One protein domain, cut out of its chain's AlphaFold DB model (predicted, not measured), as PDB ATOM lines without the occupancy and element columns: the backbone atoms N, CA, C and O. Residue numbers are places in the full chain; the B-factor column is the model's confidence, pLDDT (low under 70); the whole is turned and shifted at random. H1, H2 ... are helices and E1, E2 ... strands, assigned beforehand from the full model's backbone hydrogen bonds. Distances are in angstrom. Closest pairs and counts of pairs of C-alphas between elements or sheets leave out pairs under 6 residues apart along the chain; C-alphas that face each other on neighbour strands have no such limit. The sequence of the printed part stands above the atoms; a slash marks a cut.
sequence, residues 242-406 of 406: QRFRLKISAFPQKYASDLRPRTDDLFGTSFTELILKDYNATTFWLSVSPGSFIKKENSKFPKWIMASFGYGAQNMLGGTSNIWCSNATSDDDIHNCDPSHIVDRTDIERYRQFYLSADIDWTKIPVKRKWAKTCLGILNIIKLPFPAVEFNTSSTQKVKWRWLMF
ATOM      1  N   GLN A 242     -14.034  -6.386  52.520       97.06
ATOM      2  CA  GLN A 242     -14.234  -5.228  51.657       97.06
ATOM      3  C   GLN A 242     -13.188  -5.267  50.542       97.06
ATOM      4  O   GLN A 242     -11.985  -5.090  50.767       97.06
ATOM      5  N   ARG A 243     -13.644  -5.530  49.319       96.56
ATOM      6  CA  ARG A 243     -12.787  -5.629  48.125       96.56
ATOM      7  C   ARG A 243     -12.731  -4.320  47.351       96.56
ATOM      8  O   ARG A 243     -11.704  -4.021  46.741       96.56
ATOM      9  N   PHE A 244     -13.823  -3.571  47.419       97.50
ATOM     10  CA  PHE A 244     -13.994  -2.206  46.963       97.50
ATOM     11  C   PHE A 244     -14.082  -1.304  48.194       97.50
ATOM     12  O   PHE A 244     -14.895  -1.543  49.090       97.50
ATOM     13  N   ARG A 245     -13.238  -0.279  48.235       97.69
ATOM     14  CA  ARG A 245     -13.145   0.699  49.318       97.69
ATOM     15  C   ARG A 245     -13.370   2.086  48.740       97.69
ATOM     16  O   ARG A 245     -12.692   2.454  47.782       97.69
ATOM     17  N   LEU A 246     -14.285   2.847  49.333       98.00
ATOM     18  CA  LEU A 246     -14.357   4.277  49.069       98.00
ATOM     19  C   LEU A 246     -13.352   5.006  49.958       98.00
ATOM     20  O   LEU A 246     -13.231   4.700  51.145       98.00
ATOM     21  N   LYS A 247     -12.618   5.943  49.365       97.69
ATOM     22  CA  LYS A 247     -11.621   6.770  50.039       97.69
ATOM     23  C   LYS A 247     -11.739   8.221  49.611       97.69
ATOM     24  O   LYS A 247     -12.316   8.517  48.570       97.69
ATOM     25  N   ILE A 248     -11.160   9.103  50.407       96.12
ATOM     26  CA  ILE A 248     -11.129  10.536  50.154       96.12
ATOM     27  C   ILE A 248      -9.700  11.040  50.183       96.12
ATOM     28  O   ILE A 248      -8.833  10.526  50.900       96.12
ATOM     29  N   SER A 249      -9.497  12.098  49.427       94.25
ATOM     30  CA  SER A 249      -8.397  13.005  49.605       94.25
ATOM     31  C   SER A 249      -8.884  14.434  49.529       94.25
ATOM     32  O   SER A 249      -9.786  14.762  48.760       94.25
ATOM     33  N   ALA A 250      -8.302  15.275  50.371       89.50
ATOM     34  CA  ALA A 250      -8.630  16.682  50.421       89.50
ATOM     35  C   ALA A 250      -7.334  17.476  50.531       89.50
ATOM     36  O   ALA A 250      -6.509  17.212  51.410       89.50
ATOM     37  N   PHE A 251      -7.149  18.438  49.633       85.50
ATOM     38  CA  PHE A 251      -6.027  19.360  49.682       85.50
ATOM     39  C   PHE A 251      -6.522  20.776  49.369       85.50
ATOM     40  O   PHE A 251      -7.045  20.990  48.270       85.50
ATOM     41  N   PRO A 252      -6.383  21.735  50.308       82.44
ATOM     42  CA  PRO A 252      -6.904  23.085  50.131       82.44
ATOM     43  C   PRO A 252      -6.431  23.723  48.824       82.44
ATOM     44  O   PRO A 252      -5.235  23.718  48.511       82.44
ATOM     45  N   GLN A 253      -7.376  24.284  48.072       85.31
ATOM     46  CA  GLN A 253      -7.077  25.009  46.845       85.31
ATOM     47  C   GLN A 253      -6.568  26.417  47.156       85.31
ATOM     48  O   GLN A 253      -6.920  27.031  48.163       85.31
ATOM     49  N   LYS A 254      -5.718  26.940  46.269       86.94
ATOM     50  CA  LYS A 254      -5.290  28.341  46.304       86.94
ATOM     51  C   LYS A 254      -6.027  29.100  45.214       86.94
ATOM     52  O   LYS A 254      -5.774  28.874  44.033       86.94
ATOM     53  N   TYR A 255      -6.902  30.004  45.624       90.44
ATOM     54  CA  TYR A 255      -7.661  30.853  44.716       90.44
ATOM     55  C   TYR A 255      -6.933  32.166  44.428       90.44
ATOM     56  O   TYR A 255      -6.169  32.673  45.257       90.44
ATOM     57  N   ALA A 256      -7.172  32.709  43.234       92.44
ATOM     58  CA  ALA A 256      -6.688  34.027  42.845       92.44
ATOM     59  C   ALA A 256      -7.257  35.115  43.775       92.44
ATOM     60  O   ALA A 256      -8.317  34.949  44.381       92.44
ATOM     61  N   SER A 257      -6.532  36.226  43.929       92.50
ATOM     62  CA  SER A 257      -6.858  37.246  44.933       92.50
ATOM     63  C   SER A 257      -8.224  37.899  44.735       92.50
ATOM     64  O   SER A 257      -8.845  38.273  45.724       92.50
ATOM     65  N   ASP A 258      -8.670  38.021  43.485       91.12
ATOM     66  CA  ASP A 258      -9.979  38.542  43.079       91.12
ATOM     67  C   ASP A 258     -11.133  37.587  43.423       91.12
ATOM     68  O   ASP A 258     -12.254  38.032  43.641       91.12
ATOM     69  N   LEU A 259     -10.858  36.283  43.525       91.88
ATOM     70  CA  LEU A 259     -11.852  35.260  43.862       91.88
ATOM     71  C   LEU A 259     -11.990  35.017  45.365       91.88
ATOM     72  O   LEU A 259     -12.991  34.439  45.788       91.88
ATOM     73  N   ARG A 260     -11.022  35.470  46.171       91.00
ATOM     74  CA  ARG A 260     -11.012  35.240  47.624       91.00
ATOM     75  C   ARG A 260     -12.299  35.661  48.334       91.00
ATOM     76  O   ARG A 260     -12.819  34.839  49.078       91.00
ATOM     77  N   PRO A 261     -12.882  36.850  48.079       89.69
ATOM     78  CA  PRO A 261     -14.139  37.225  48.723       89.69
ATOM     79  C   PRO A 261     -15.257  36.204  48.484       89.69
ATOM     80  O   PRO A 261     -16.009  35.885  49.398       89.69
ATOM     81  N   ARG A 262     -15.332  35.641  47.269       89.88
ATOM     82  CA  ARG A 262     -16.316  34.611  46.924       89.88
ATOM     83  C   ARG A 262     -15.995  33.274  47.585       89.88
ATOM     84  O   ARG A 262     -16.896  32.630  48.108       89.88
ATOM     85  N   THR A 263     -14.742  32.830  47.540       90.94
ATOM     86  CA  THR A 263     -14.360  31.518  48.081       90.94
ATOM     87  C   THR A 263     -14.436  31.483  49.601       90.94
ATOM     88  O   THR A 263     -14.861  30.476  50.152       90.94
ATOM     89  N   ASP A 264     -14.088  32.579  50.272       89.56
ATOM     90  CA  ASP A 264     -14.124  32.684  51.732       89.56
ATOM     91  C   ASP A 264     -15.570  32.688  52.255       89.56
ATOM     92  O   ASP A 264     -15.857  32.083  53.286       89.56
ATOM     93  N   ASP A 265     -16.495  33.317  51.524       86.44
ATOM     94  CA  ASP A 265     -17.930  33.293  51.827       86.44
ATOM     95  C   ASP A 265     -18.558  31.915  51.537       86.44
ATOM     96  O   ASP A 265     -19.281  31.361  52.366       86.44
ATOM     97  N   LEU A 266     -18.233  31.320  50.385       86.56
ATOM     98  CA  LEU A 266     -18.823  30.058  49.936       86.56
ATOM     99  C   LEU A 266     -18.280  28.838  50.697       86.56
ATOM    100  O   LEU A 266     -19.046  27.965  51.109       86.56
ATOM    101  N   PHE A 267     -16.963  28.770  50.886       87.94
ATOM    102  CA  PHE A 267     -16.273  27.615  51.463       87.94
ATOM    103  C   PHE A 267     -15.808  27.833  52.900       87.94
ATOM    104  O   PHE A 267     -15.457  26.866  53.572       87.94
ATOM    105  N   GLY A 268     -15.845  29.068  53.400       87.25
ATOM    106  CA  GLY A 268     -15.270  29.420  54.692       87.25
ATOM    107  C   GLY A 268     -13.760  29.638  54.620       87.25
ATOM    108  O   GLY A 268     -13.118  29.487  53.583       87.25
ATOM    109  N   THR A 269     -13.181  29.995  55.762       87.12
ATOM    110  CA  THR A 269     -11.750  30.337  55.875       87.12
ATOM    111  C   THR A 269     -10.988  29.382  56.784       87.12
ATOM    112  O   THR A 269      -9.759  29.311  56.736       87.12
ATOM    113  N   SER A 270     -11.698  28.627  57.623       86.12
ATOM    114  CA  SER A 270     -11.069  27.659  58.512       86.12
ATOM    115  C   SER A 270     -10.717  26.368  57.773       86.12
ATOM    116  O   SER A 270     -11.412  25.940  56.854       86.12
ATOM    117  N   PHE A 271      -9.657  25.690  58.217       82.44
ATOM    118  CA  PHE A 271      -9.224  24.411  57.643       82.44
ATOM    119  C   PHE A 271     -10.352  23.366  57.589       82.44
ATOM    120  O   PHE A 271     -10.501  22.661  56.592       82.44
ATOM    121  N   THR A 272     -11.169  23.291  58.643       80.12
ATOM    122  CA  THR A 272     -12.300  22.359  58.722       80.12
ATOM    123  C   THR A 272     -13.412  22.725  57.744       80.12
ATOM    124  O   THR A 272     -13.965  21.833  57.108       80.12
ATOM    125  N   GLU A 273     -13.738  24.012  57.597       82.69
ATOM    126  CA  GLU A 273     -14.724  24.446  56.605       82.69
ATOM    127  C   GLU A 273     -14.235  24.158  55.189       82.69
ATOM    128  O   GLU A 273     -14.977  23.565  54.420       82.69
ATOM    129  N   LEU A 274     -12.972  24.447  54.874       86.06
ATOM    130  CA  LEU A 274     -12.416  24.192  53.547       86.06
ATOM    131  C   LEU A 274     -12.449  22.704  53.174       86.06
ATOM    132  O   LEU A 274     -12.841  22.365  52.066       86.06
ATOM    133  N   ILE A 275     -12.109  21.795  54.092       82.19
ATOM    134  CA  ILE A 275     -12.180  20.349  53.809       82.19
ATOM    135  C   ILE A 275     -13.623  19.863  53.609       82.19
ATOM    136  O   ILE A 275     -13.847  18.925  52.850       82.19
ATOM    137  N   LEU A 276     -14.595  20.464  54.299       81.31
ATOM    138  CA  LEU A 276     -15.990  20.015  54.258       81.31
ATOM    139  C   LEU A 276     -16.817  20.688  53.158       81.31
ATOM    140  O   LEU A 276     -17.737  20.066  52.637       81.31
ATOM    141  N   LYS A 277     -16.520  21.949  52.833       86.88
ATOM    142  CA  LYS A 277     -17.308  22.802  51.933       86.88
ATOM    143  C   LYS A 277     -16.683  22.958  50.556       86.88
ATOM    144  O   LYS A 277     -17.412  23.116  49.580       86.88
ATOM    145  N   ASP A 278     -15.354  22.948  50.458       91.69
ATOM    146  CA  ASP A 278     -14.681  23.164  49.181       91.69
ATOM    147  C   ASP A 278     -14.609  21.864  48.372       91.69
ATOM    148  O   ASP A 278     -13.664  21.071  48.457       91.69
ATOM    149  N   TYR A 279     -15.609  21.652  47.522       93.12
ATOM    150  CA  TYR A 279     -15.603  20.528  46.587       93.12
ATOM    151  C   TYR A 279     -14.478  20.596  45.552       93.12
ATOM    152  O   TYR A 279     -14.125  19.558  44.998       93.12
ATOM    153  N   ASN A 280     -13.868  21.762  45.316       94.56
ATOM    154  CA  ASN A 280     -12.696  21.858  44.443       94.56
ATOM    155  C   ASN A 280     -11.433  21.287  45.099       94.56
ATOM    156  O   ASN A 280     -10.464  20.964  44.410       94.56
ATOM    157  N   ALA A 281     -11.428  21.181  46.430       91.31
ATOM    158  CA  ALA A 281     -10.324  20.639  47.210       91.31
ATOM    159  C   ALA A 281     -10.397  19.115  47.378       91.31
ATOM    160  O   ALA A 281      -9.422  18.522  47.839       91.31
ATOM    161  N   THR A 282     -11.515  18.485  47.010       93.12
ATOM    162  CA  THR A 282     -11.821  17.098  47.376       93.12
ATOM    163  C   THR A 282     -11.839  16.169  46.165       93.12
ATOM    164  O   THR A 282     -12.440  16.464  45.136       93.12
ATOM    165  N   THR A 283     -11.204  15.003  46.295       96.25
ATOM    166  CA  THR A 283     -11.317  13.895  45.338       96.25
ATOM    167  C   THR A 283     -11.788  12.638  46.061       96.25
ATOM    168  O   THR A 283     -11.256  12.252  47.104       96.25
ATOM    169  N   PHE A 284     -12.790  11.974  45.491       97.62
ATOM    170  CA  PHE A 284     -13.310  10.704  45.988       97.62
ATOM    171  C   PHE A 284     -12.786   9.555  45.144       97.62
ATOM    172  O   PHE A 284     -12.691   9.660  43.925       97.62
ATOM    173  N   TRP A 285     -12.473   8.439  45.788       98.38
ATOM    174  CA  TRP A 285     -11.778   7.322  45.164       98.38
ATOM    175  C   TRP A 285     -12.506   6.015  45.402       98.38
ATOM    176  O   TRP A 285     -12.731   5.624  46.544       98.38
ATOM    177  N   LEU A 286     -12.778   5.283  44.329       98.31
ATOM    178  CA  LEU A 286     -13.111   3.869  44.383       98.31
ATOM    179  C   LEU A 286     -11.822   3.063  44.226       98.31
ATOM    180  O   LEU A 286     -11.243   2.999  43.142       98.31
ATOM    181  N   SER A 287     -11.370   2.446  45.311       98.12
ATOM    182  CA  SER A 287     -10.145   1.650  45.348       98.12
ATOM    183  C   SER A 287     -10.468   0.166  45.423       98.12
ATOM    184  O   SER A 287     -11.206  -0.287  46.298       98.12
ATOM    185  N   VAL A 288      -9.909  -0.605  44.500       97.62
ATOM    186  CA  VAL A 288     -10.120  -2.047  44.382       97.62
ATOM    187  C   VAL A 288      -8.851  -2.753  44.810       97.62
ATOM    188  O   VAL A 288      -7.775  -2.375  44.368       97.62
ATOM    189  N   SER A 289      -8.967  -3.795  45.632       96.19
ATOM    190  CA  SER A 289      -7.847  -4.654  46.035       96.19
ATOM    191  C   SER A 289      -7.839  -5.961  45.221       96.19
ATOM    192  O   SER A 289      -8.474  -6.931  45.660       96.19
ATOM    193  N   PRO A 290      -7.125  -6.067  44.078       94.69
ATOM    194  CA  PRO A 290      -7.203  -7.240  43.197       94.69
ATOM    195  C   PRO A 290      -6.810  -8.541  43.906       94.69
ATOM    196  O   PRO A 290      -7.437  -9.581  43.713       94.69
ATOM    197  N   GLY A 291      -5.842  -8.467  44.827       93.44
ATOM    198  CA  GLY A 291      -5.407  -9.609  45.633       93.44
ATOM    199  C   GLY A 291      -6.504 -10.228  46.508       93.44
ATOM    200  O   GLY A 291      -6.383 -11.381  46.913       93.44
ATOM    201  N   SER A 292      -7.598  -9.507  46.765       92.94
ATOM    202  CA  SER A 292      -8.739 -10.005  47.555       92.94
ATOM    203  C   SER A 292      -9.647 -10.942  46.756       92.94
ATOM    204  O   SER A 292     -10.433 -11.685  47.338       92.94
ATOM    205  N   PHE A 293      -9.535 -10.934  45.425       94.50
ATOM    206  CA  PHE A 293     -10.265 -11.845  44.541       94.50
ATOM    207  C   PHE A 293      -9.508 -13.157  44.295       94.50
ATOM    208  O   PHE A 293     -10.091 -14.129  43.815       94.50
ATOM    209  N   ILE A 294      -8.220 -13.211  44.641       93.50
ATOM    210  CA  ILE A 294      -7.383 -14.389  44.428       93.50
ATOM    211  C   ILE A 294      -7.726 -15.448  45.481       93.50
ATOM    212  O   ILE A 294      -7.416 -15.294  46.660       93.50
ATOM    213  N   LYS A 295      -8.347 -16.549  45.039       87.25
ATOM    214  CA  LYS A 295      -8.741 -17.679  45.903       87.25
ATOM    215  C   LYS A 295      -7.582 -18.610  46.279       87.25
ATOM    216  O   LYS A 295      -7.694 -19.363  47.236       87.25
ATOM    217  N   LYS A 296      -6.482 -18.588  45.520       88.56
ATOM    218  CA  LYS A 296      -5.327 -19.468  45.747       88.56
ATOM    219  C   LYS A 296      -4.613 -19.077  47.045       88.56
ATOM    220  O   LYS A 296      -3.991 -18.018  47.096       88.56
ATOM    221  N   GLU A 297      -4.655 -19.953  48.048       77.94
ATOM    222  CA  GLU A 297      -4.078 -19.713  49.383       77.94
ATOM    223  C   GLU A 297      -2.573 -19.406  49.342       77.94
ATOM    224  O   GLU A 297      -2.107 -18.501  50.026       77.94
ATOM    225  N   ASN A 298      -1.831 -20.069  48.450       83.94
ATOM    226  CA  ASN A 298      -0.381 -19.896  48.291       83.94
ATOM    227  C   ASN A 298       0.016 -18.748  47.339       83.94
ATOM    228  O   ASN A 298       1.139 -18.717  46.831       83.94
ATOM    229  N   SER A 299      -0.901 -17.830  47.019       88.25
ATOM    230  CA  SER A 299      -0.570 -16.671  46.185       88.25
ATOM    231  C   SER A 299       0.350 -15.703  46.931       88.25
ATOM    232  O   SER A 299       0.035 -15.255  48.030       88.25
ATOM    233  N   LYS A 300       1.464 -15.320  46.297       90.69
ATOM    234  CA  LYS A 300       2.383 -14.287  46.808       90.69
ATOM    235  C   LYS A 300       1.939 -12.860  46.464       90.69
ATOM    236  O   LYS A 300       2.618 -11.911  46.844       90.69
ATOM    237  N   PHE A 301       0.834 -12.694  45.733       92.94
ATOM    238  CA  PHE A 301       0.351 -11.369  45.354       92.94
ATOM    239  C   PHE A 301      -0.163 -10.612  46.595       92.94
ATOM    240  O   PHE A 301      -1.068 -11.111  47.274       92.94
ATOM    241  N   PRO A 302       0.368  -9.419  46.910       92.31
ATOM    242  CA  PRO A 302      -0.025  -8.701  48.115       92.31
ATOM    243  C   PRO A 302      -1.493  -8.264  48.082       92.31
ATOM    244  O   PRO A 302      -1.935  -7.572  47.166       92.31
ATOM    245  N   LYS A 303      -2.260  -8.612  49.122       92.62
ATOM    246  CA  LYS A 303      -3.679  -8.221  49.230       92.62
ATOM    247  C   LYS A 303      -3.887  -6.726  49.487       92.62
ATOM    248  O   LYS A 303      -4.994  -6.242  49.289       92.62
ATOM    249  N   TRP A 304      -2.850  -6.021  49.940       94.81
ATOM    250  CA  TRP A 304      -2.904  -4.598  50.274       94.81
ATOM    251  C   TRP A 304      -2.653  -3.669  49.081       94.81
ATOM    252  O   TRP A 304      -2.882  -2.477  49.224       94.81
ATOM    253  N   ILE A 305      -2.206  -4.163  47.920       95.94
ATOM    254  CA  ILE A 305      -2.066  -3.320  46.722       95.94
ATOM    255  C   ILE A 305      -3.451  -3.040  46.141       95.94
ATOM    256  O   ILE A 305      -4.254  -3.965  45.973       95.94
ATOM    257  N   MET A 306      -3.704  -1.778  45.793       97.69
ATOM    258  CA  MET A 306      -4.947  -1.345  45.172       97.69
ATOM    259  C   MET A 306      -4.740  -0.598  43.859       97.69
ATOM    260  O   MET A 306      -3.739   0.090  43.661       97.69
ATOM    261  N   ALA A 307      -5.741  -0.716  42.989       97.88
ATOM    262  CA  ALA A 307      -5.968   0.179  41.862       97.88
ATOM    263  C   ALA A 307      -7.127   1.117  42.218       97.88
ATOM    264  O   ALA A 307      -8.169   0.651  42.685       97.88
ATOM    265  N   SER A 308      -6.950   2.417  42.007       98.06
ATOM    266  CA  SER A 308      -7.885   3.455  42.438       98.06
ATOM    267  C   SER A 308      -8.368   4.299  41.272       98.06
ATOM    268  O   SER A 308      -7.572   4.809  40.483       98.06
ATOM    269  N   PHE A 309      -9.682   4.489  41.233       98.25
ATOM    270  CA  PHE A 309     -10.392   5.334  40.286       98.25
ATOM    271  C   PHE A 309     -10.917   6.553  41.036       98.25
ATOM    272  O   PHE A 309     -11.724   6.401  41.953       98.25
ATOM    273  N   GLY A 310     -10.415   7.737  40.701       97.69
ATOM    274  CA  GLY A 310     -10.766   8.985  41.376       97.69
ATOM    275  C   GLY A 310     -11.761   9.815  40.582       97.69
ATOM    276  O   GLY A 310     -11.728   9.804  39.351       97.69
ATOM    277  N   TYR A 311     -12.599  10.568  41.285       98.19
ATOM    278  CA  TYR A 311     -13.475  11.587  40.727       98.19
ATOM    279  C   TYR A 311     -13.392  12.866  41.555       98.19
ATOM    280  O   TYR A 311     -13.491  12.832  42.782       98.19
ATOM    281  N   GLY A 312     -13.244  13.990  40.868       96.62
ATOM    282  CA  GLY A 312     -13.292  15.324  41.448       96.62
ATOM    283  C   GLY A 312     -13.799  16.331  40.423       96.62
ATOM    284  O   GLY A 312     -14.098  15.991  39.275       96.62
ATOM    285  N   ALA A 313     -13.883  17.589  40.824       96.25
ATOM    286  CA  ALA A 313     -14.171  18.691  39.922       96.25
ATOM    287  C   ALA A 313     -13.440  19.944  40.396       96.25
ATOM    288  O   ALA A 313     -13.095  20.053  41.568       96.25
ATOM    289  N   GLN A 314     -13.193  20.879  39.485       94.62
ATOM    290  CA  GLN A 314     -12.503  22.129  39.792       94.62
ATOM    291  C   GLN A 314     -13.234  23.341  39.227       94.62
ATOM    292  O   GLN A 314     -14.113  23.224  38.363       94.62
ATOM    293  N   ASN A 315     -12.809  24.507  39.719       94.31
ATOM    294  CA  ASN A 315     -13.275  25.831  39.331       94.31
ATOM    295  C   ASN A 315     -14.768  26.082  39.577       94.31
ATOM    296  O   ASN A 315     -15.362  26.947  38.946       94.31
ATOM    297  N   MET A 316     -15.394  25.336  40.481       94.88
ATOM    298  CA  MET A 316     -16.786  25.514  40.868       94.88
ATOM    299  C   MET A 316     -16.883  26.634  41.900       94.88
ATOM    300  O   MET A 316     -16.505  26.440  43.049       94.88
ATOM    301  N   LEU A 317     -17.400  27.788  41.487       92.75
ATOM    302  CA  LEU A 317     -17.659  28.954  42.340       92.75
ATOM    303  C   LEU A 317     -19.158  29.163  42.593       92.75
ATOM    304  O   LEU A 317     -19.555  30.200  43.117       92.75
ATOM    305  N   GLY A 318     -19.978  28.181  42.225       89.69
ATOM    306  CA  GLY A 318     -21.411  28.099  42.484       89.69
ATOM    307  C   GLY A 318     -21.941  26.707  42.131       89.69
ATOM    308  O   GLY A 318     -21.276  25.931  41.429       89.69
ATOM    309  N   GLY A 319     -23.147  26.385  42.604       88.06
ATOM    310  CA  GLY A 319     -23.755  25.063  42.418       88.06
ATOM    311  C   GLY A 319     -23.806  24.601  40.957       88.06
ATOM    312  O   GLY A 319     -23.241  23.563  40.600       88.06
ATOM    313  N   THR A 320     -24.417  25.375  40.056       90.06
ATOM    314  CA  THR A 320     -24.690  24.968  38.655       90.06
ATOM    315  C   THR A 320     -23.984  25.815  37.595       90.06
ATOM    316  O   THR A 320     -23.671  25.297  36.524       90.06
ATOM    317  N   SER A 321     -23.574  27.041  37.922       91.88
ATOM    318  CA  SER A 321     -22.728  27.899  37.082       91.88
ATOM    319  C   SER A 321     -21.841  28.803  37.950       91.88
ATOM    320  O   SER A 321     -22.049  28.886  39.159       91.88
ATOM    321  N   ASN A 322     -20.847  29.458  37.345       93.88
ATOM    322  CA  ASN A 322     -20.016  30.465  38.014       93.88
ATOM    323  C   ASN A 322     -20.655  31.856  37.876       93.88
ATOM    324  O   ASN A 322     -20.039  32.778  37.356       93.88
ATOM    325  N   ILE A 323     -21.912  31.974  38.305       91.00
ATOM    326  CA  ILE A 323     -22.681  33.223  38.323       91.00
ATOM    327  C   ILE A 323     -23.264  33.372  39.728       91.00
ATOM    328  O   ILE A 323     -23.822  32.410  40.260       91.00
ATOM    329  N   TRP A 324     -23.115  34.544  40.345       88.19
ATOM    330  CA  TRP A 324     -23.632  34.814  41.691       88.19
ATOM    331  C   TRP A 324     -23.960  36.296  41.892       88.19
ATOM    332  O   TRP A 324     -23.592  37.143  41.086       88.19
ATOM    333  N   CYS A 325     -24.642  36.613  42.989       86.88
ATOM    334  CA  CYS A 325     -24.948  37.984  43.393       86.88
ATOM    335  C   CYS A 325     -23.868  38.507  44.364       86.88
ATOM    336  O   CYS A 325     -23.517  37.813  45.316       86.88
ATOM    337  N   SER A 326     -23.309  39.701  44.142       80.94
ATOM    338  CA  SER A 326     -22.152  40.228  44.895       80.94
ATOM    339  C   SER A 326     -22.459  40.619  46.343       80.94
ATOM    340  O   SER A 326     -21.554  40.693  47.167       80.94
ATOM    341  N   ASN A 327     -23.714  40.957  46.629       71.94
ATOM    342  CA  ASN A 327     -24.209  41.405  47.934       71.94
ATOM    343  C   ASN A 327     -24.915  40.282  48.719       71.94
ATOM    344  O   ASN A 327     -25.359  40.508  49.844       71.94
ATOM    345  N   ALA A 328     -24.991  39.085  48.138       62.69
ATOM    346  CA  ALA A 328     -25.524  37.888  48.761       62.69
ATOM    347  C   ALA A 328     -24.434  37.133  49.524       62.69
ATOM    348  O   ALA A 328     -23.356  36.876  48.985       62.69
ATOM    349  N   THR A 329     -24.737  36.701  50.749       54.59
ATOM    350  CA  THR A 329     -23.931  35.694  51.447       54.59
ATOM    351  C   THR A 329     -24.282  34.314  50.895       54.59
ATOM    352  O   THR A 329     -25.295  33.735  51.272       54.59
ATOM    353  N   SER A 330     -23.413  33.778  50.038       51.53
ATOM    354  CA  SER A 330     -23.373  32.443  49.424       51.53
ATOM    355  C   SER A 330     -24.637  31.974  48.675       51.53
ATOM    356  O   SER A 330     -25.716  31.866  49.238       51.53
ATOM    357  N   ASP A 331     -24.466  31.591  47.399       56.84
ATOM    358  CA  ASP A 331     -25.446  30.954  46.479       56.84
ATOM    359  C   ASP A 331     -26.929  31.372  46.628       56.84
ATOM    360  O   ASP A 331     -27.808  30.520  46.755       56.84
ATOM    361  N   ASP A 332     -27.218  32.675  46.610       59.06
ATOM    362  CA  ASP A 332     -28.598  33.154  46.481       59.06
ATOM    363  C   ASP A 332     -29.160  32.866  45.084       59.06
ATOM    364  O   ASP A 332     -28.439  32.826  44.084       59.06
ATOM    365  N   ASP A 333     -30.479  32.675  45.035       64.38
ATOM    366  CA  ASP A 333     -31.235  32.537  43.799       64.38
ATOM    367  C   ASP A 333     -31.003  33.766  42.911       64.38
ATOM    368  O   ASP A 333     -31.493  34.865  43.193       64.38
ATOM    369  N   ILE A 334     -30.257  33.566  41.820       73.25
ATOM    370  CA  ILE A 334     -29.929  34.606  40.843       73.25
ATOM    371  C   ILE A 334     -31.186  35.309  40.314       73.25
ATOM    372  O   ILE A 334     -31.115  36.474  39.934       73.25
ATOM    373  N   HIS A 335     -32.345  34.639  40.337       72.00
ATOM    374  CA  HIS A 335     -33.615  35.201  39.883       72.00
ATOM    375  C   HIS A 335     -34.107  36.385  40.725       72.00
ATOM    376  O   HIS A 335     -34.902  37.176  40.227       72.00
ATOM    377  N   ASN A 336     -33.623  36.540  41.962       74.56
ATOM    378  CA  ASN A 336     -33.978  37.654  42.848       74.56
ATOM    379  C   ASN A 336     -32.843  38.682  43.013       74.56
ATOM    380  O   ASN A 336     -32.971  39.606  43.816       74.56
ATOM    381  N   CYS A 337     -31.731  38.526  42.286       81.81
ATOM    382  CA  CYS A 337     -30.609  39.456  42.334       81.81
ATOM    383  C   CYS A 337     -30.886  40.683  41.457       81.81
ATOM    384  O   CYS A 337     -31.328  40.558  40.313       81.81
ATOM    385  N   ASP A 338     -30.584  41.874  41.973       83.00
ATOM    386  CA  ASP A 338     -30.550  43.084  41.151       83.00
ATOM    387  C   ASP A 338     -29.485  42.915  40.045       83.00
ATOM    388  O   ASP A 338     -28.342  42.565  40.364       83.00
ATOM    389  N   PRO A 339     -29.809  43.181  38.763       86.31
ATOM    390  CA  PRO A 339     -28.868  43.045  37.651       86.31
ATOM    391  C   PRO A 339     -27.522  43.756  37.848       86.31
ATOM    392  O   PRO A 339     -26.507  43.285  37.341       86.31
ATOM    393  N   SER A 340     -27.488  44.864  38.594       87.00
ATOM    394  CA  SER A 340     -26.260  45.616  38.894       87.00
ATOM    395  C   SER A 340     -25.299  44.894  39.845       87.00
ATOM    396  O   SER A 340     -24.113  45.221  39.892       87.00
ATOM    397  N   HIS A 341     -25.793  43.897  40.580       86.88
ATOM    398  CA  HIS A 341     -25.037  43.102  41.544       86.88
ATOM    399  C   HIS A 341     -24.686  41.703  41.026       86.88
ATOM    400  O   HIS A 341     -24.067  40.920  41.747       86.88
ATOM    401  N   ILE A 342     -25.046  41.371  39.785       89.75
ATOM    402  CA  ILE A 342     -24.706  40.080  39.186       89.75
ATOM    403  C   ILE A 342     -23.221  40.056  38.820       89.75
ATOM    404  O   ILE A 342     -22.725  40.884  38.058       89.75
ATOM    405  N   VAL A 343     -22.520  39.054  39.341       90.69
ATOM    406  CA  VAL A 343     -21.147  38.721  38.979       90.69
ATOM    407  C   VAL A 343     -21.179  37.481  38.102       90.69
ATOM    408  O   VAL A 343     -21.544  36.394  38.556       90.69
ATOM    409  N   ASP A 344     -20.780  37.646  36.846       93.00
ATOM    410  CA  ASP A 344     -20.620  36.554  35.891       93.00
ATOM    411  C   ASP A 344     -19.132  36.218  35.747       93.00
ATOM    412  O   ASP A 344     -18.336  37.040  35.288       93.00
ATOM    413  N   ARG A 345     -18.758  35.008  36.178       94.25
ATOM    414  CA  ARG A 345     -17.426  34.423  35.992       94.25
ATOM    415  C   ARG A 345     -17.471  33.116  35.205       94.25
ATOM    416  O   ARG A 345     -16.731  32.167  35.483       94.25
ATOM    417  N   THR A 346     -18.359  33.039  34.216       94.94
ATOM    418  CA  THR A 346     -18.403  31.925  33.257       94.94
ATOM    419  C   THR A 346     -17.144  31.827  32.388       94.94
ATOM    420  O   THR A 346     -16.898  30.765  31.817       94.94
ATOM    421  N   ASP A 347     -16.301  32.871  32.362       94.69
ATOM    422  CA  ASP A 347     -14.929  32.832  31.834       94.69
ATOM    423  C   ASP A 347     -14.073  31.758  32.519       94.69
ATOM    424  O   ASP A 347     -13.208  31.144  31.888       94.69
ATOM    425  N   ILE A 348     -14.328  31.490  33.803       94.94
ATOM    426  CA  ILE A 348     -13.680  30.408  34.529       94.94
ATOM    427  C   ILE A 348     -14.398  29.101  34.193       94.94
ATOM    428  O   ILE A 348     -15.420  28.747  34.788       94.94
ATOM    429  N   GLU A 349     -13.815  28.343  33.268       95.56
ATOM    430  CA  GLU A 349     -14.319  27.026  32.894       95.56
ATOM    431  C   GLU A 349     -14.316  26.071  34.099       95.56
ATOM    432  O   GLU A 349     -13.267  25.722  34.653       95.56
ATOM    433  N   ARG A 350     -15.511  25.605  34.472       96.00
ATOM    434  CA  ARG A 350     -15.703  24.492  35.404       96.00
ATOM    435  C   ARG A 350     -15.438  23.178  34.675       96.00
ATOM    436  O   ARG A 350     -15.894  22.997  33.549       96.00
ATOM    437  N   TYR A 351     -14.797  22.209  35.326       96.38
ATOM    438  CA  TYR A 351     -14.566  20.906  34.697       96.38
ATOM    439  C   TYR A 351     -14.524  19.737  35.687       96.38
ATOM    440  O   TYR A 351     -14.228  19.906  36.870       96.38
ATOM    441  N   ARG A 352     -14.825  18.534  35.183       97.50
ATOM    442  CA  ARG A 352     -14.725  17.264  35.919       97.50
ATOM    443  C   ARG A 352     -13.351  16.651  35.739       97.50
ATOM    444  O   ARG A 352     -12.756  16.791  34.672       97.50
ATOM    445  N   GLN A 353     -12.898  15.923  36.748       97.25
ATOM    446  CA  GLN A 353     -11.625  15.219  36.774       97.25
ATOM    447  C   GLN A 353     -11.851  13.745  37.102       97.25
ATOM    448  O   GLN A 353     -12.586  13.406  38.026       97.25
ATOM    449  N   PHE A 354     -11.181  12.879  36.355       97.94
ATOM    450  CA  PHE A 354     -11.189  11.434  36.504       97.94
ATOM    451  C   PHE A 354      -9.748  10.961  36.636       97.94
ATOM    452  O   PHE A 354      -8.905  11.323  35.819       97.94
ATOM    453  N   TYR A 355      -9.458  10.142  37.635       98.12
ATOM    454  CA  TYR A 355      -8.089   9.744  37.942       98.12
ATOM    455  C   TYR A 355      -7.916   8.233  37.896       98.12
ATOM    456  O   TYR A 355      -8.772   7.492  38.372       98.12
ATOM    457  N   LEU A 356      -6.762   7.788  37.405       98.25
ATOM    458  CA  LEU A 356      -6.267   6.424  37.573       98.25
ATOM    459  C   LEU A 356      -4.981   6.467  38.394       98.25
ATOM    460  O   LEU A 356      -4.038   7.158  38.016       98.25
ATOM    461  N   SER A 357      -4.945   5.749  39.514       98.12
ATOM    462  CA  SER A 357      -3.815   5.760  40.450       98.12
ATOM    463  C   SER A 357      -3.646   4.408  41.150       98.12
ATOM    464  O   SER A 357      -4.553   3.575  41.147       98.12
ATOM    465  N   ALA A 358      -2.490   4.189  41.770       97.50
ATOM    466  CA  ALA A 358      -2.291   3.105  42.729       97.50
ATOM    467  C   ALA A 358      -2.698   3.555  44.141       97.50
ATOM    468  O   ALA A 358      -2.772   4.750  44.419       97.50
ATOM    469  N   ASP A 359      -2.960   2.615  45.045       97.19
ATOM    470  CA  ASP A 359      -3.174   2.898  46.469       97.19
ATOM    471  C   ASP A 359      -2.833   1.673  47.335       97.19
ATOM    472  O   ASP A 359      -2.510   0.593  46.831       97.19
ATOM    473  N   ILE A 360      -2.905   1.839  48.655       96.38
ATOM    474  CA  ILE A 360      -2.683   0.797  49.653       96.38
ATOM    475  C   ILE A 360      -3.940   0.609  50.503       96.38
ATOM    476  O   ILE A 360      -4.501   1.567  51.031       96.38
ATOM    477  N   ASP A 361      -4.379  -0.636  50.676       96.31
ATOM    478  CA  ASP A 361      -5.380  -1.011  51.671       96.31
ATOM    479  C   ASP A 361      -4.696  -1.224  53.026       96.31
ATOM    480  O   ASP A 361      -4.126  -2.284  53.318       96.31
ATOM    481  N   TRP A 362      -4.778  -0.208  53.881       95.19
ATOM    482  CA  TRP A 362      -4.178  -0.194  55.211       95.19
ATOM    483  C   TRP A 362      -4.748  -1.326  56.075       95.19
ATOM    484  O   TRP A 362      -4.039  -1.926  56.889       95.19
ATOM    485  N   THR A 363      -6.009  -1.712  55.839       93.88
ATOM    486  CA  THR A 363      -6.665  -2.810  56.563       93.88
ATOM    487  C   THR A 363      -6.100  -4.180  56.205       93.88
ATOM    488  O   THR A 363      -6.313  -5.133  56.956       93.88
ATOM    489  N   LYS A 364      -5.326  -4.311  55.122       93.88
ATOM    490  CA  LYS A 364      -4.729  -5.582  54.674       93.88
ATOM    491  C   LYS A 364      -3.237  -5.688  54.973       93.88
ATOM    492  O   LYS A 364      -2.653  -6.753  54.777       93.88
ATOM    493  N   ILE A 365      -2.638  -4.646  55.548       93.19
ATOM    494  CA  ILE A 365      -1.268  -4.699  56.059       93.19
ATOM    495  C   ILE A 365      -1.224  -5.637  57.286       93.19
ATOM    496  O   ILE A 365      -2.040  -5.490  58.215       93.19
ATOM    497  N   PRO A 366      -0.315  -6.631  57.312       90.12
ATOM    498  CA  PRO A 366      -0.168  -7.536  58.444       90.12
ATOM    499  C   PRO A 366       0.522  -6.819  59.610       90.12
ATOM    500  O   PRO A 366       1.663  -6.380  59.503       90.12
ATOM    501  N   VAL A 367      -0.158  -6.728  60.754       93.75
ATOM    502  CA  VAL A 367       0.391  -6.134  61.982       93.75
ATOM    503  C   VAL A 367       0.100  -7.018  63.191       93.75
ATOM    504  O   VAL A 367      -0.997  -7.554  63.335       93.75
ATOM    505  N   LYS A 368       1.086  -7.160  64.087       91.00
ATOM    506  CA  LYS A 368       0.971  -8.000  65.296       91.00
ATOM    507  C   LYS A 368       0.109  -7.355  66.388       91.00
ATOM    508  O   LYS A 368      -0.521  -8.050  67.182       91.00
ATOM    509  N   ARG A 369       0.102  -6.019  66.473       92.56
ATOM    510  CA  ARG A 369      -0.581  -5.266  67.537       92.56
ATOM    511  C   ARG A 369      -2.003  -4.893  67.109       92.56
ATOM    512  O   ARG A 369      -2.201  -4.308  66.049       92.56
ATOM    513  N   LYS A 370      -2.989  -5.187  67.962       89.75
ATOM    514  CA  LYS A 370      -4.415  -4.930  67.685       89.75
ATOM    515  C   LYS A 370      -4.753  -3.441  67.613       89.75
ATOM    516  O   LYS A 370      -5.465  -3.048  66.703       89.75
ATOM    517  N   TRP A 371      -4.169  -2.615  68.486       91.38
ATOM    518  CA  TRP A 371      -4.339  -1.157  68.425       91.38
ATOM    519  C   TRP A 371      -3.850  -0.587  67.088       91.38
ATOM    520  O   TRP A 371      -4.551   0.204  66.470       91.38
ATOM    521  N   ALA A 372      -2.704  -1.067  66.587       94.19
ATOM    522  CA  ALA A 372      -2.172  -0.643  65.297       94.19
ATOM    523  C   ALA A 372      -3.114  -1.065  64.164       94.19
ATOM    524  O   ALA A 372      -3.374  -0.279  63.262       94.19
ATOM    525  N   LYS A 373      -3.701  -2.270  64.242       93.00
ATOM    526  CA  LYS A 373      -4.714  -2.717  63.278       93.00
ATOM    527  C   LYS A 373      -5.942  -1.804  63.265       93.00
ATOM    528  O   LYS A 373      -6.430  -1.480  62.188       93.00
ATOM    529  N   THR A 374      -6.412  -1.379  64.438       92.62
ATOM    530  CA  THR A 374      -7.512  -0.415  64.565       92.62
ATOM    531  C   THR A 374      -7.142   0.932  63.943       92.62
ATOM    532  O   THR A 374      -7.907   1.441  63.134       92.62
ATOM    533  N   CYS A 375      -5.956   1.476  64.242       93.81
ATOM    534  CA  CYS A 375      -5.486   2.734  63.653       93.81
ATOM    535  C   CYS A 375      -5.394   2.659  62.125       93.81
ATOM    536  O   CYS A 375      -5.896   3.546  61.446       93.81
ATOM    537  N   LEU A 376      -4.820   1.583  61.577       94.94
ATOM    538  CA  LEU A 376      -4.771   1.363  60.128       94.94
ATOM    539  C   LEU A 376      -6.176   1.288  59.513       94.94
ATOM    540  O   LEU A 376      -6.373   1.760  58.401       94.94
ATOM    541  N   GLY A 377      -7.153   0.721  60.227       93.44
ATOM    542  CA  GLY A 377      -8.548   0.706  59.786       93.44
ATOM    543  C   GLY A 377      -9.183   2.094  59.737       93.44
ATOM    544  O   GLY A 377      -9.818   2.429  58.744       93.44
ATOM    545  N   ILE A 378      -8.949   2.917  60.760       92.12
ATOM    546  CA  ILE A 378      -9.429   4.307  60.820       92.12
ATOM    547  C   ILE A 378      -8.801   5.144  59.697       92.12
ATOM    548  O   ILE A 378      -9.504   5.878  59.010       92.12
ATOM    549  N   LEU A 379      -7.491   5.003  59.475       92.19
ATOM    550  CA  LEU A 379      -6.749   5.766  58.466       92.19
ATOM    551  C   LEU A 379      -7.042   5.327  57.027       92.19
ATOM    552  O   LEU A 379      -6.777   6.092  56.105       92.19
ATOM    553  N   ASN A 380      -7.610   4.137  56.811       95.19
ATOM    554  CA  ASN A 380      -7.861   3.613  55.466       95.19
ATOM    555  C   ASN A 380      -8.896   4.421  54.672       95.19
ATOM    556  O   ASN A 380      -9.024   4.204  53.475       95.19
ATOM    557  N   ILE A 381      -9.634   5.328  55.314       95.38
ATOM    558  CA  ILE A 381     -10.498   6.293  54.626       95.38
ATOM    559  C   ILE A 381      -9.685   7.256  53.747       95.38
ATOM    560  O   ILE A 381     -10.172   7.721  52.720       95.38
ATOM    561  N   ILE A 382      -8.438   7.535  54.127       94.50
ATOM    562  CA  ILE A 382      -7.554   8.452  53.420       94.50
ATOM    563  C   ILE A 382      -6.855   7.677  52.304       94.50
ATOM    564  O   ILE A 382      -6.261   6.612  52.528       94.50
ATOM    565  N   LYS A 383      -6.925   8.204  51.083       95.50
ATOM    566  CA  LYS A 383      -6.102   7.699  49.986       95.50
ATOM    567  C   LYS A 383      -4.638   8.048  50.245       95.50
ATOM    568  O   LYS A 383      -4.315   9.180  50.594       95.50
ATOM    569  N   LEU A 384      -3.739   7.076  50.063       93.94
ATOM    570  CA  LEU A 384      -2.316   7.381  50.113       93.94
ATOM    571  C   LEU A 384      -1.910   8.111  48.820       93.94
ATOM    572  O   LEU A 384      -2.310   7.672  47.733       93.94
ATOM    573  N   PRO A 385      -1.092   9.172  48.911       94.00
ATOM    574  CA  PRO A 385      -0.665   9.895  47.730       94.00
ATOM    575  C   PRO A 385       0.201   9.019  46.823       94.00
ATOM    576  O   PRO A 385       1.216   8.468  47.250       94.00
ATOM    577  N   PHE A 386      -0.197   8.909  45.560       96.50
ATOM    578  CA  PHE A 386       0.514   8.163  44.519       96.50
ATOM    579  C   PHE A 386       0.475   8.935  43.201       96.50
ATOM    580  O   PHE A 386      -0.393   9.794  43.023       96.50
ATOM    581  N   PRO A 387       1.359   8.613  42.241       97.25
ATOM    582  CA  PRO A 387       1.204   9.106  40.886       97.25
ATOM    583  C   PRO A 387      -0.176   8.755  40.320       97.25
ATOM    584  O   PRO A 387      -0.737   7.689  40.607       97.25
ATOM    585  N   ALA A 388      -0.729   9.658  39.520       97.62
ATOM    586  CA  ALA A 388      -2.008   9.463  38.861       97.62
ATOM    587  C   ALA A 388      -2.007  10.044  37.449       97.62
ATOM    588  O   ALA A 388      -1.388  11.075  37.176       97.62
ATOM    589  N   VAL A 389      -2.763   9.403  36.565       98.06
ATOM    590  CA  VAL A 389      -3.163   9.993  35.287       98.06
ATOM    591  C   VAL A 389      -4.531  10.625  35.489       98.06
ATOM    592  O   VAL A 389      -5.467   9.939  35.894       98.06
ATOM    593  N   GLU A 390      -4.639  11.920  35.223       97.44
ATOM    594  CA  GLU A 390      -5.901  12.652  35.202       97.44
ATOM    595  C   GLU A 390      -6.414  12.755  33.767       97.44
ATOM    596  O   GLU A 390      -5.698  13.224  32.882       97.44
ATOM    597  N   PHE A 391      -7.675  12.391  33.570       97.75
ATOM    598  CA  PHE A 391      -8.493  12.745  32.418       97.75
ATOM    599  C   PHE A 391      -9.521  13.774  32.873       97.75
ATOM    600  O   PHE A 391     -10.137  13.604  33.921       97.75
ATOM    601  N   ASN A 392      -9.734  14.839  32.113       97.00
ATOM    602  CA  ASN A 392     -10.669  15.882  32.508       97.00
ATOM    603  C   ASN A 392     -11.466  16.438  31.326       97.00
ATOM    604  O   ASN A 392     -11.176  16.161  30.160       97.00
ATOM    605  N   THR A 393     -12.505  17.206  31.646       96.75
ATOM    606  CA  THR A 393     -13.417  17.787  30.652       96.75
ATOM    607  C   THR A 393     -13.080  19.230  30.277       96.75
ATOM    608  O   THR A 393     -13.926  19.873  29.669       96.75
ATOM    609  N   SER A 394     -11.905  19.753  30.645       95.12
ATOM    610  CA  SER A 394     -11.519  21.120  30.276       95.12
ATOM    611  C   SER A 394     -11.263  21.237  28.771       95.12
ATOM    612  O   SER A 394     -10.775  20.312  28.114       95.12
ATOM    613  N   SER A 395     -11.562  22.411  28.231       92.69
ATOM    614  CA  SER A 395     -11.290  22.824  26.860       92.69
ATOM    615  C   SER A 395      -9.796  22.884  26.515       92.69
ATOM    616  O   SER A 395      -9.435  22.654  25.363       92.69
ATOM    617  N   THR A 396      -8.923  23.141  27.496       90.25
ATOM    618  CA  THR A 396      -7.498  23.437  27.260       90.25
ATOM    619  C   THR A 396      -6.596  22.206  27.344       90.25
ATOM    620  O   THR A 396      -5.897  21.876  26.389       90.25
ATOM    621  N   GLN A 397      -6.600  21.497  28.477       91.00
ATOM    622  CA  GLN A 397      -5.722  20.350  28.719       91.00
ATOM    623  C   GLN A 397      -6.492  19.180  29.326       91.00
ATOM    624  O   GLN A 397      -6.683  19.115  30.540       91.00
ATOM    625  N   LYS A 398      -6.846  18.213  28.474       94.31
ATOM    626  CA  LYS A 398      -7.700  17.064  28.820       94.31
ATOM    627  C   LYS A 398      -6.994  15.920  29.543       94.31
ATOM    628  O   LYS A 398      -7.669  15.097  30.152       94.31
ATOM    629  N   VAL A 399      -5.664  15.839  29.463       96.94
ATOM    630  CA  VAL A 399      -4.870  14.787  30.117       96.94
ATOM    631  C   VAL A 399      -3.707  15.414  30.873       96.94
ATOM    632  O   VAL A 399      -2.980  16.238  30.312       96.94
ATOM    633  N   LYS A 400      -3.526  15.034  32.142       95.94
ATOM    634  CA  LYS A 400      -2.440  15.525  33.002       95.94
ATOM    635  C   LYS A 400      -1.780  14.365  33.743       95.94
ATOM    636  O   LYS A 400      -2.457  13.494  34.284       95.94
ATOM    637  N   TRP A 401      -0.451  14.378  33.809       96.56
ATOM    638  CA  TRP A 401       0.293  13.524  34.732       96.56
ATOM    639  C   TRP A 401       0.413  14.221  36.087       96.56
ATOM    640  O   TRP A 401       0.882  15.359  36.168       96.56
ATOM    641  N   ARG A 402       0.005  13.543  37.158       94.38
ATOM    642  CA  ARG A 402       0.151  14.000  38.542       94.38
ATOM    643  C   ARG A 402       1.205  13.125  39.208       94.38
ATOM    644  O   ARG A 402       0.976  11.939  39.405       94.38
ATOM    645  N   TRP A 403       2.352  13.696  39.572       93.19
ATOM    646  CA  TRP A 403       3.408  12.958  40.283       93.19
ATOM    647  C   TRP A 403       2.970  12.482  41.663       93.19
ATOM    648  O   TRP A 403       3.328  11.390  42.093       93.19
ATOM    649  N   LEU A 404       2.182  13.311  42.337       91.44
ATOM    650  CA  LEU A 404       1.599  13.004  43.624       91.44
ATOM    651  C   LEU A 404       0.167  13.518  43.599       91.44
ATOM    652  O   LEU A 404      -0.064  14.727  43.609       91.44
ATOM    653  N   MET A 405      -0.776  12.596  43.485       90.69
ATOM    654  CA  MET A 405      -2.184  12.895  43.649       90.69
ATOM    655  C   MET A 405      -2.579  12.435  45.036       90.69
ATOM    656  O   MET A 405      -2.480  11.243  45.342       90.69
ATOM    657  N   PHE A 406      -2.961  13.409  45.854       83.25
ATOM    658  CA  PHE A 406      -3.552  13.150  47.150       83.25
ATOM    659  C   PHE A 406      -4.900  12.521  46.904       83.25
ATOM    660  O   PHE A 406      -5.674  13.072  46.083       83.25
TER     661      PHE A 406
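What this domain is: This is residues 242 to 406 of the 406 residues of the protein "DUF2279 domain-containing protein" of Sphingobacteriales bacterium (UniProt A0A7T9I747). One long, strongly twisted sheet of six antiparallel strands makes the core, with the small hairpin of E4 and E5 beyond one end and the long loop of residues 289 to 304 beyond the other. H1 and H2 make a corner between the sheet and that small hairpin, and H3 lies off the sheet beyond E1. The printed part has 165 residues, with three named helices and eight named strands in the order E1 H1 H2 E2 E3 E4 E5 E6 H3 E7 E8, and the large sheet runs E1 E2 E3 E6 E7 E8. The class is mixed, helices and strands, with under half of the residues in named elements. The whole is loose, with a radius of gyration of the C-alphas of 20.1 A, and only just elongated, spanning 71 by 36 by 26 A.

Where its parts are: Find C-alpha 244 at (-13.994, -2.206, 46.963); from there E1 runs 19.9 A to residue 250. Next come H1, residues 260 to 267, and H2, residues 271 to 277. E2, residues 282 to 288, covers 19.5 A, and E3, residues 305 to 314, covers 28.4 A. Look for E4 at residues 323 to 325 and E5 at 342 to 344. E6, residues 351 to 360, covers 27.7 A and bends by 54 degrees at residue 357. H3, residues 370 to 379, starts at C-alpha 370 (-4.415, -4.930, 67.685). E7 is residues 386 to 392, and E8, residues 399 to 405, ends at C-alpha 405 (-2.184, 12.895, 43.649).

How they stand to each other: Start at edge strand E1, where N 247 and O 285 of E2 are 2.8 A apart. E2 and E3 form a hairpin, with N 286 and O 309 at 2.8 A. Between E3 and E6, N 308 and O 357 are 2.8 A apart. Between E6 and E7, N 354 and O 391 are 2.7 A apart. The hairpin of E7 and edge strand E8 has N 390 and O 400 at 2.8 A. H2 only grazes this sheet, with residues 274 to 276. H1 and H2 touch, the closest C-alphas being those of Phe 267 and Lys 277, 4.9 A apart; they run the same way at a steep tilt of 69 degrees, only just short of about perpendicular. H1 and H3 are not on the sheet. In the hairpin of E4 and E5, N 343 and O 324 are 2.8 A apart. In H1, H2 and H3 every O i to N i+4 pair is within hydrogen-bond range.

The domain as a whole: The two C-alphas farthest apart, those of Asn 298 and Ser 340, are 71.1 A from each other. The printed part has no cut. The links E2 to E3 and E4 to E5 are long, with 16 residues each. Mean pLDDT of the printed part is 90.8; look at residues 328 to 333 for values under 70.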